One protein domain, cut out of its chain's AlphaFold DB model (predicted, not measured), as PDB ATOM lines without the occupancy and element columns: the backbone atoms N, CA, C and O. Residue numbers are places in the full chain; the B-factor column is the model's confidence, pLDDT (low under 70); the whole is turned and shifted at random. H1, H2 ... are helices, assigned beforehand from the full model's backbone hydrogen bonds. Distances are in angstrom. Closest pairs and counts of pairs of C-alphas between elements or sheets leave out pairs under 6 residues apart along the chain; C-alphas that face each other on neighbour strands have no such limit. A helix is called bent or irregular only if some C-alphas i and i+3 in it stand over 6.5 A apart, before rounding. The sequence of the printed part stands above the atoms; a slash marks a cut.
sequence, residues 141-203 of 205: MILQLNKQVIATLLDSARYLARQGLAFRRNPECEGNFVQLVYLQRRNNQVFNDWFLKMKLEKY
ATOM      1  N   MET A 141     112.476  53.078  76.640       88.38
ATOM      2  CA  MET A 141     111.499  53.371  77.696       88.38
ATOM      3  C   MET A 141     110.894  54.774  77.545       88.38
ATOM      4  O   MET A 141     109.673  54.928  77.621       88.38
ATOM      5  N   ILE A 142     111.717  55.793  77.279       87.62
ATOM      6  CA  ILE A 142     111.252  57.168  77.037       87.62
ATOM      7  C   ILE A 142     110.379  57.238  75.776       87.62
ATOM      8  O   ILE A 142     109.343  57.907  75.770       87.62
ATOM      9  N   LEU A 143     110.756  56.538  74.705       89.00
ATOM     10  CA  LEU A 143     109.985  56.496  73.464       89.00
ATOM     11  C   LEU A 143     108.605  55.864  73.684       89.00
ATOM     12  O   LEU A 143     107.597  56.403  73.218       89.00
ATOM     13  N   GLN A 144     108.547  54.742  74.403       88.19
ATOM     14  CA  GLN A 144     107.296  54.068  74.755       88.19
ATOM     15  C   GLN A 144     106.409  54.960  75.626       88.19
ATOM     16  O   GLN A 144     105.217  55.104  75.342       88.19
ATOM     17  N   LEU A 145     106.995  55.637  76.618       88.75
ATOM     18  CA  LEU A 145     106.306  56.627  77.445       88.75
ATOM     19  C   LEU A 145     105.678  57.738  76.592       88.75
ATOM     20  O   LEU A 145     104.478  58.001  76.689       88.75
ATOM     21  N   ASN A 146     106.464  58.359  75.711       88.69
ATOM     22  CA  ASN A 146     105.995  59.449  74.856       88.69
ATOM     23  C   ASN A 146     104.840  59.005  73.949       88.69
ATOM     24  O   ASN A 146     103.854  59.730  73.807       88.69
ATOM     25  N   LYS A 147     104.917  57.796  73.375       91.25
ATOM     26  CA  LYS A 147     103.831  57.220  72.565       91.25
ATOM     27  C   LYS A 147     102.539  57.070  73.371       91.25
ATOM     28  O   LYS A 147     101.479  57.468  72.890       91.25
ATOM     29  N   GLN A 148     102.622  56.541  74.593       90.19
ATOM     30  CA  GLN A 148     101.457  56.366  75.469       90.19
ATOM     31  C   GLN A 148     100.819  57.705  75.857       90.19
ATOM     32  O   GLN A 148      99.595  57.854  75.809       90.19
ATOM     33  N   VAL A 149     101.640  58.700  76.200       90.88
ATOM     34  CA  VAL A 149     101.171  60.048  76.544       90.88
ATOM     35  C   VAL A 149     100.466  60.697  75.357       90.88
ATOM     36  O   VAL A 149      99.344  61.185  75.506       90.88
ATOM     37  N   ILE A 150     101.081  60.667  74.170       92.00
ATOM     38  CA  ILE A 150     100.496  61.241  72.951       92.00
ATOM     39  C   ILE A 150      99.160  60.568  72.631       92.00
ATOM     40  O   ILE A 150      98.180  61.268  72.383       92.00
ATOM     41  N   ALA A 151      99.090  59.236  72.694       93.38
ATOM     42  CA  ALA A 151      97.844  58.503  72.480       93.38
ATOM     43  C   ALA A 151      96.746  58.947  73.462       93.38
ATOM     44  O   ALA A 151      95.638  59.273  73.046       93.38
ATOM     45  N   THR A 152      97.079  59.079  74.749       91.25
ATOM     46  CA  THR A 152      96.137  59.509  75.797       91.25
ATOM     47  C   THR A 152      95.613  60.934  75.570       91.25
ATOM     48  O   THR A 152      94.424  61.220  75.760       91.25
ATOM     49  N   LEU A 153      96.485  61.850  75.137       92.31
ATOM     50  CA  LEU A 153      96.100  63.220  74.788       92.31
ATOM     51  C   LEU A 153      95.195  63.251  73.550       92.31
ATOM     52  O   LEU A 153      94.191  63.969  73.538       92.31
ATOM     53  N   LEU A 154      95.524  62.457  72.529       95.56
ATOM     54  CA  LEU A 154      94.716  62.324  71.318       95.56
ATOM     55  C   LEU A 154      93.337  61.733  71.623       95.56
ATOM     56  O   LEU A 154      92.342  62.238  71.109       95.56
ATOM     57  N   ASP A 155      93.249  60.734  72.496       94.25
ATOM     58  CA  ASP A 155      91.971  60.158  72.918       94.25
ATOM     59  C   ASP A 155      91.120  61.164  73.701       94.25
ATOM     60  O   ASP A 155      89.913  61.268  73.468       94.25
ATOM     61  N   SER A 156      91.745  61.978  74.556       93.19
ATOM     62  CA  SER A 156      91.061  63.068  75.266       93.19
ATOM     63  C   SER A 156      90.507  64.117  74.293       93.19
ATOM     64  O   SER A 156      89.360  64.546  74.418       93.19
ATOM     65  N   ALA A 157      91.285  64.490  73.272       94.81
ATOM     66  CA  ALA A 157      90.835  65.389  72.211       94.81
ATOM     67  C   ALA A 157      89.685  64.776  71.396       94.81
ATOM     68  O   ALA A 157      88.661  65.417  71.148       94.81
ATOM     69  N   ARG A 158      89.827  63.504  71.016       96.44
ATOM     70  CA  ARG A 158      88.826  62.754  70.257       96.44
ATOM     71  C   ARG A 158      87.509  62.631  71.017       96.44
ATOM     72  O   ARG A 158      86.450  62.723  70.398       96.44
ATOM     73  N   TYR A 159      87.561  62.429  72.332       95.69
ATOM     74  CA  TYR A 159      86.377  62.387  73.186       95.69
ATOM     75  C   TYR A 159      85.603  63.708  73.124       95.69
ATOM     76  O   TYR A 159      84.417  63.697  72.803       95.69
ATOM     77  N   LEU A 160      86.278  64.843  73.338       95.50
ATOM     78  CA  LEU A 160      85.638  66.162  73.279       95.50
ATOM     79  C   LEU A 160      85.013  66.433  71.909       95.50
ATOM     80  O   LEU A 160      83.861  66.858  71.837       95.50
ATOM     81  N   ALA A 161      85.738  66.114  70.834       95.31
ATOM     82  CA  ALA A 161      85.244  66.276  69.470       95.31
ATOM     83  C   ALA A 161      83.979  65.441  69.208       95.31
ATOM     84  O   ALA A 161      83.013  65.946  68.642       95.31
ATOM     85  N   ARG A 162      83.951  64.179  69.659       96.06
ATOM     86  CA  ARG A 162      82.790  63.285  69.494       96.06
ATOM     87  C   ARG A 162      81.566  63.728  70.286       96.06
ATOM     88  O   ARG A 162      80.454  63.514  69.822       96.06
ATOM     89  N   GLN A 163      81.772  64.307  71.465       95.94
ATOM     90  CA  GLN A 163      80.689  64.785  72.324       95.94
ATOM     91  C   GLN A 163      80.255  66.226  71.996       95.94
ATOM     92  O   GLN A 163      79.349  66.746  72.639       95.94
ATOM     93  N   GLY A 164      80.901  66.894  71.031       93.62
ATOM     94  CA  GLY A 164      80.616  68.295  70.702       93.62
ATOM     95  C   GLY A 164      80.985  69.276  71.822       93.62
ATOM     96  O   GLY A 164      80.406  70.356  71.915       93.62
ATOM     97  N   LEU A 165      81.930  68.908  72.693       92.75
ATOM     98  CA  LEU A 165      82.347  69.723  73.832       92.75
ATOM     99  C   LEU A 165      83.487  70.670  73.445       92.75
ATOM    100  O   LEU A 165      84.442  70.290  72.766       92.75
ATOM    101  N   ALA A 166      83.432  71.907  73.940       91.12
ATOM    102  CA  ALA A 166      84.507  72.873  73.744       91.12
ATOM    103  C   ALA A 166      85.809  72.412  74.427       91.12
ATOM    104  O   ALA A 166      85.790  71.938  75.562       91.12
ATOM    105  N   PHE A 167      86.955  72.594  73.762       88.62
ATOM    106  CA  PHE A 167      88.275  72.247  74.311       88.62
ATOM    107  C   PHE A 167      88.751  73.234  75.381       88.62
ATOM    108  O   PHE A 167      89.350  72.843  76.386       88.62
ATOM    109  N   ARG A 168      88.482  74.523  75.150       84.88
ATOM    110  CA  ARG A 168      88.858  75.647  76.012       84.88
ATOM    111  C   ARG A 168      87.605  76.299  76.591       84.88
ATOM    112  O   ARG A 168      86.540  76.241  75.981       84.88
ATOM    113  N   ARG A 169      87.761  76.941  77.747       82.44
ATOM    114  CA  ARG A 169      86.756  77.817  78.361       82.44
ATOM    115  C   ARG A 169      87.375  79.200  78.617       82.44
ATOM    116  O   ARG A 169      88.563  79.396  78.364       82.44
ATOM    117  N   ASN A 170      86.542  80.154  79.032       74.00
ATOM    118  CA  ASN A 170      86.916  81.516  79.415       74.00
ATOM    119  C   ASN A 170      88.022  81.528  80.503       74.00
ATOM    120  O   ASN A 170      88.082  80.571  81.271       74.00
ATOM    121  N   PRO A 171      88.845  82.590  80.631       66.81
ATOM    122  CA  PRO A 171      90.018  82.648  81.520       66.81
ATOM    123  C   PRO A 171      89.754  82.324  82.995       66.81
ATOM    124  O   PRO A 171      90.656  81.885  83.699       66.81
ATOM    125  N   GLU A 172      88.524  82.536  83.457       70.62
ATOM    126  CA  GLU A 172      88.090  82.294  84.837       70.62
ATOM    127  C   GLU A 172      87.866  80.806  85.154       70.62
ATOM    128  O   GLU A 172      87.679  80.438  86.311       70.62
ATOM    129  N   CYS A 173      87.848  79.929  84.145       72.56
ATOM    130  CA  CYS A 173      87.615  78.498  84.314       72.56
ATOM    131  C   CYS A 173      88.560  77.678  83.434       72.56
ATOM    132  O   CYS A 173      88.699  77.919  82.235       72.56
ATOM    133  N   GLU A 174      89.149  76.629  83.999       79.25
ATOM    134  CA  GLU A 174      89.962  75.686  83.233       79.25
ATOM    135  C   GLU A 174      89.118  74.980  82.149       79.25
ATOM    136  O   GLU A 174      87.977  74.574  82.379       79.25
ATOM    137  N   GLY A 175      89.673  74.843  80.940       87.19
ATOM    138  CA  GLY A 175      88.988  74.205  79.810       87.19
ATOM    139  C   GLY A 175      88.815  72.691  79.976       87.19
ATOM    140  O   GLY A 175      89.614  72.036  80.648       87.19
ATOM    141  N   ASN A 176      87.816  72.112  79.300       90.69
ATOM    142  CA  ASN A 176      87.492  70.680  79.407       90.69
ATOM    143  C   ASN A 176      88.677  69.768  79.054       90.69
ATOM    144  O   ASN A 176      88.843  68.712  79.657       90.69
ATOM    145  N   PHE A 177      89.533  70.179  78.114       90.75
ATOM    146  CA  PHE A 177      90.725  69.404  77.765       90.75
ATOM    147  C   PHE A 177      91.728  69.333  78.922       90.75
ATOM    148  O   PHE A 177      92.261  68.268  79.208       90.75
ATOM    149  N   VAL A 178      91.936  70.443  79.634       88.94
ATOM    150  CA  VAL A 178      92.828  70.493  80.804       88.94
ATOM    151  C   VAL A 178      92.277  69.621  81.933       88.94
ATOM    152  O   VAL A 178      93.028  68.856  82.533       88.94
ATOM    153  N   GLN A 179      90.960  69.654  82.158       89.25
ATOM    154  CA  GLN A 179      90.307  68.773  83.131       89.25
ATOM    155  C   GLN A 179      90.483  67.291  82.783       89.25
ATOM    156  O   GLN A 179      90.797  66.487  83.661       89.25
ATOM    157  N   LEU A 180      90.351  66.918  81.505       91.69
ATOM    158  CA  LEU A 180      90.624  65.550  81.061       91.69
ATOM    159  C   LEU A 180      92.091  65.167  81.267       91.69
ATOM    160  O   LEU A 180      92.358  64.077  81.752       91.69
ATOM    161  N   VAL A 181      93.043  66.060  80.992       90.62
ATOM    162  CA  VAL A 181      94.469  65.814  81.278       90.62
ATOM    163  C   VAL A 181      94.708  65.573  82.774       90.62
ATOM    164  O   VAL A 181      95.437  64.647  83.133       90.62
ATOM    165  N   TYR A 182      94.062  66.332  83.664       90.81
ATOM    166  CA  TYR A 182      94.136  66.082  85.109       90.81
ATOM    167  C   TYR A 182      93.466  64.773  85.533       90.81
ATOM    168  O   TYR A 182      93.962  64.097  86.436       90.81
ATOM    169  N   LEU A 183      92.370  64.386  84.878       91.06
ATOM    170  CA  LEU A 183      91.735  63.089  85.094       91.06
ATOM    171  C   LEU A 183      92.668  61.942  84.678       91.06
ATOM    172  O   LEU A 183      92.858  61.002  85.446       91.06
ATOM    173  N   GLN A 184      93.303  62.044  83.508       90.19
ATOM    174  CA  GLN A 184      94.260  61.045  83.020       90.19
ATOM    175  C   GLN A 184      95.474  60.933  83.941       90.19
ATOM    176  O   GLN A 184      95.879  59.832  84.299       90.19
ATOM    177  N   ARG A 185      95.985  62.069  84.425       89.81
ATOM    178  CA  ARG A 185      97.029  62.116  85.452       89.81
ATOM    179  C   ARG A 185      96.649  61.332  86.712       89.81
ATOM    180  O   ARG A 185      97.479  60.618  87.253       89.81
ATOM    181  N   ARG A 186      95.416  61.456  87.203       88.81
ATOM    182  CA  ARG A 186      94.978  60.732  88.412       88.81
ATOM    183  C   ARG A 186      94.879  59.222  88.208       88.81
ATOM    184  O   ARG A 186      95.064  58.479  89.163       88.81
ATOM    185  N   ASN A 187      94.591  58.792  86.984       87.31
ATOM    186  CA  ASN A 187      94.295  57.395  86.668       87.31
ATOM    187  C   ASN A 187      95.480  56.644  86.042       87.31
ATOM    188  O   ASN A 187      95.432  55.423  85.929       87.31
ATOM    189  N   ASN A 188      96.535  57.348  85.626       86.50
ATOM    190  CA  ASN A 188      97.707  56.768  84.988       86.50
ATOM    191  C   ASN A 188      98.986  57.337  85.621       86.50
ATOM    192  O   ASN A 188      99.377  58.475  85.354       86.50
ATOM    193  N   GLN A 189      99.653  56.514  86.438       85.31
ATOM    194  CA  GLN A 189     100.890  56.886  87.130       85.31
ATOM    195  C   GLN A 189     101.995  57.299  86.150       85.31
ATOM    196  O   GLN A 189     102.659  58.310  86.352       85.31
ATOM    197  N   VAL A 190     102.126  56.571  85.043       83.56
ATOM    198  CA  VAL A 190     103.128  56.813  84.000       83.56
ATOM    199  C   VAL A 190     102.908  58.186  83.345       83.56
ATOM    200  O   VAL A 190     103.842  58.968  83.164       83.56
ATOM    201  N   PHE A 191     101.650  58.534  83.068       86.75
ATOM    202  CA  PHE A 191     101.273  59.858  82.569       86.75
ATOM    203  C   PHE A 191     101.495  60.960  83.618       86.75
ATOM    204  O   PHE A 191     101.906  62.071  83.278       86.75
ATOM    205  N   ASN A 192     101.238  60.672  84.898       88.44
ATOM    206  CA  ASN A 192     101.488  61.603  85.997       88.44
ATOM    207  C   ASN A 192     102.972  61.936  86.158       88.44
ATOM    208  O   ASN A 192     103.310  63.108  86.320       88.44
ATOM    209  N   ASP A 193     103.839  60.933  86.074       86.25
ATOM    210  CA  ASP A 193     105.282  61.113  86.201       86.25
ATOM    211  C   ASP A 193     105.823  61.977  85.049       86.25
ATOM    212  O   ASP A 193     106.561  62.939  85.281       86.25
ATOM    213  N   TRP A 194     105.358  61.734  83.816       87.62
ATOM    214  CA  TRP A 194     105.642  62.602  82.667       87.62
ATOM    215  C   TRP A 194     105.141  64.040  82.877       87.62
ATOM    216  O   TRP A 194     105.880  65.002  82.655       87.62
ATOM    217  N   PHE A 195     103.902  64.203  83.348       85.81
ATOM    218  CA  PHE A 195     103.289  65.515  83.566       85.81
ATOM    219  C   PHE A 195     104.047  66.340  84.619       85.81
ATOM    220  O   PHE A 195     104.235  67.549  84.460       85.81
ATOM    221  N   LEU A 196     104.501  65.694  85.697       86.50
ATOM    222  CA  LEU A 196     105.314  66.324  86.737       86.50
ATOM    223  C   LEU A 196     106.687  66.742  86.205       86.50
ATOM    224  O   LEU A 196     107.110  67.867  86.475       86.50
ATOM    225  N   LYS A 197     107.340  65.892  85.403       83.81
ATOM    226  CA  LYS A 197     108.623  66.207  84.757       83.81
ATOM    227  C   LYS A 197     108.520  67.450  83.866       83.81
ATOM    228  O   LYS A 197     109.274  68.399  84.060       83.81
ATOM    229  N   MET A 198     107.512  67.509  82.993       78.25
ATOM    230  CA  MET A 198     107.250  68.682  82.145       78.25
ATOM    231  C   MET A 198     107.025  69.967  82.951       78.25
ATOM    232  O   MET A 198     107.429  71.056  82.540       78.25
ATOM    233  N   LYS A 199     106.333  69.866  84.093       70.88
ATOM    234  CA  LYS A 199     106.058  71.028  84.941       70.88
ATOM    235  C   LYS A 199     107.335  71.543  85.606       70.88
ATOM    236  O   LYS A 199     107.494  72.753  85.679       70.88
ATOM    237  N   LEU A 200     108.226  70.656  86.051       62.53
ATOM    238  CA  LEU A 200     109.509  71.006  86.674       62.53
ATOM    239  C   LEU A 200     110.476  71.677  85.687       62.53
ATOM    240  O   LEU A 200     111.090  72.682  86.036       62.53
ATOM    241  N   GLU A 201     110.546  71.193  84.444       63.41
ATOM    242  CA  GLU A 201     111.380  71.780  83.380       63.41
ATOM    243  C   GLU A 201     110.973  73.228  83.042       63.41
ATOM    244  O   GLU A 201     111.805  74.046  82.659       63.41
ATOM    245  N   LYS A 202     109.703  73.594  83.260       57.16
ATOM    246  CA  LYS A 202     109.184  74.952  83.026       57.16
ATOM    247  C   LYS A 202     109.641  75.992  84.066       57.16
ATOM    248  O   LYS A 202     109.472  77.182  83.822       57.16
ATOM    249  N   TYR A 203     110.187  75.563  85.210       48.81
ATOM    250  CA  TYR A 203     110.659  76.434  86.301       48.81
ATOM    251  C   TYR A 203     112.194  76.487  86.428       48.81
ATOM    252  O   TYR A 203     112.700  77.053  87.393       48.81
TER     253      TYR A 203
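This is residues 141 to 203 of the 205 residues of the protein "Hypothetical protein" of Rotaria sp. Silwood2 (UniProt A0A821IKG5). Picture one long straight helix, H1, as a bar, with two shorter helices on one side of it: H2 folds back slantwise under the bar, and H3 starts beside the bar's first half and points away from it at nearly a right angle. A long loop, residues 164 to 175, joins the far end of H1 to H2, and the last part of H3 with the two residues after it, 197 to 203, sticks out as a free arm. The printed part has 63 residues with three named helices, in the order H1, H2, H3, and no named strand; the class is all helix. The whole is only just compact, close to loose, with a radius of gyration of the C-alphas of 12.7 A, and the C-alphas span 35 by 28 by 17 A along their three main axes.

Begin with H1, residues 141 to 163, and look beside its residues 152 to 160, which alone touch H2, residues 176 to 187. The closest C-alphas of the two are those of Ser 156 and Leu 180, 6.3 A apart. Their lines stand at a steep tilt of 46 degrees, and they run opposite ways; their centres are 11.3 A apart. Next go back along H1 to residues 145 to 149, which alone touch H3, residues 189 to 201. H3 touches H1 there with its residues 190 to 194 alone, and the closest C-alphas are those of Val 149 and Phe 191, 6.0 A apart. H1 and H3 are about perpendicular, at 80 degrees, with their centres 14.5 A apart. Now look at the turn from H2 to H3: these two touch only at the corner by their link, with residues 184 to 186 of H2 and 191 to 195 of H3, and their closest C-alphas, those of Arg 185 and Asn 192, are 4.5 A apart. H2 and H3 stand at a steep tilt of 61 degrees and run opposite ways. In the backbones of H1, H2 and H3, every pair of O of residue i and N of residue i+4 is within hydrogen-bond range.

Find C-alpha 141 of Met 141 at (111.499, 53.371, 77.696); from there H1 runs through 23 residues to C-alpha 163 of Gln 163 at (80.689, 64.785, 72.324), 33.3 A from first to last C-alpha. It is the longest helix by residues. Read on through residues 164 to 175, which hold no named element, to Asn 176, where H2 begins; its 12 residues cover 16.6 A from first to last C-alpha. After Asn 188 comes H3, with 13 residues and 18.6 A from first to last C-alpha; find its last C-alpha, that of Glu 201, at (111.380, 71.780, 83.380). None of the three helices is bent or irregular.

Look for the two C-alphas farthest apart, those of Met 141 and Glu 172: they are 37.9 A apart. The first and last printed C-alphas, those of Met 141 and Tyr 203, are 24.6 A apart. The printed part has no cut from residue 141 to residue 203. The link from H1 to H2, 12 residues, is long, and its C-alphas lie 11 to 20 A from the mean of all C-alphas; the link from H2 to H3, 1 residue, is tight. In the B-factor column the mean pLDDT of the printed part is 86.2, with 92 for H1, 90 for H2 and 81 for H3. The model's confidence is under 70 at residue 171 and at residues 200 to 203.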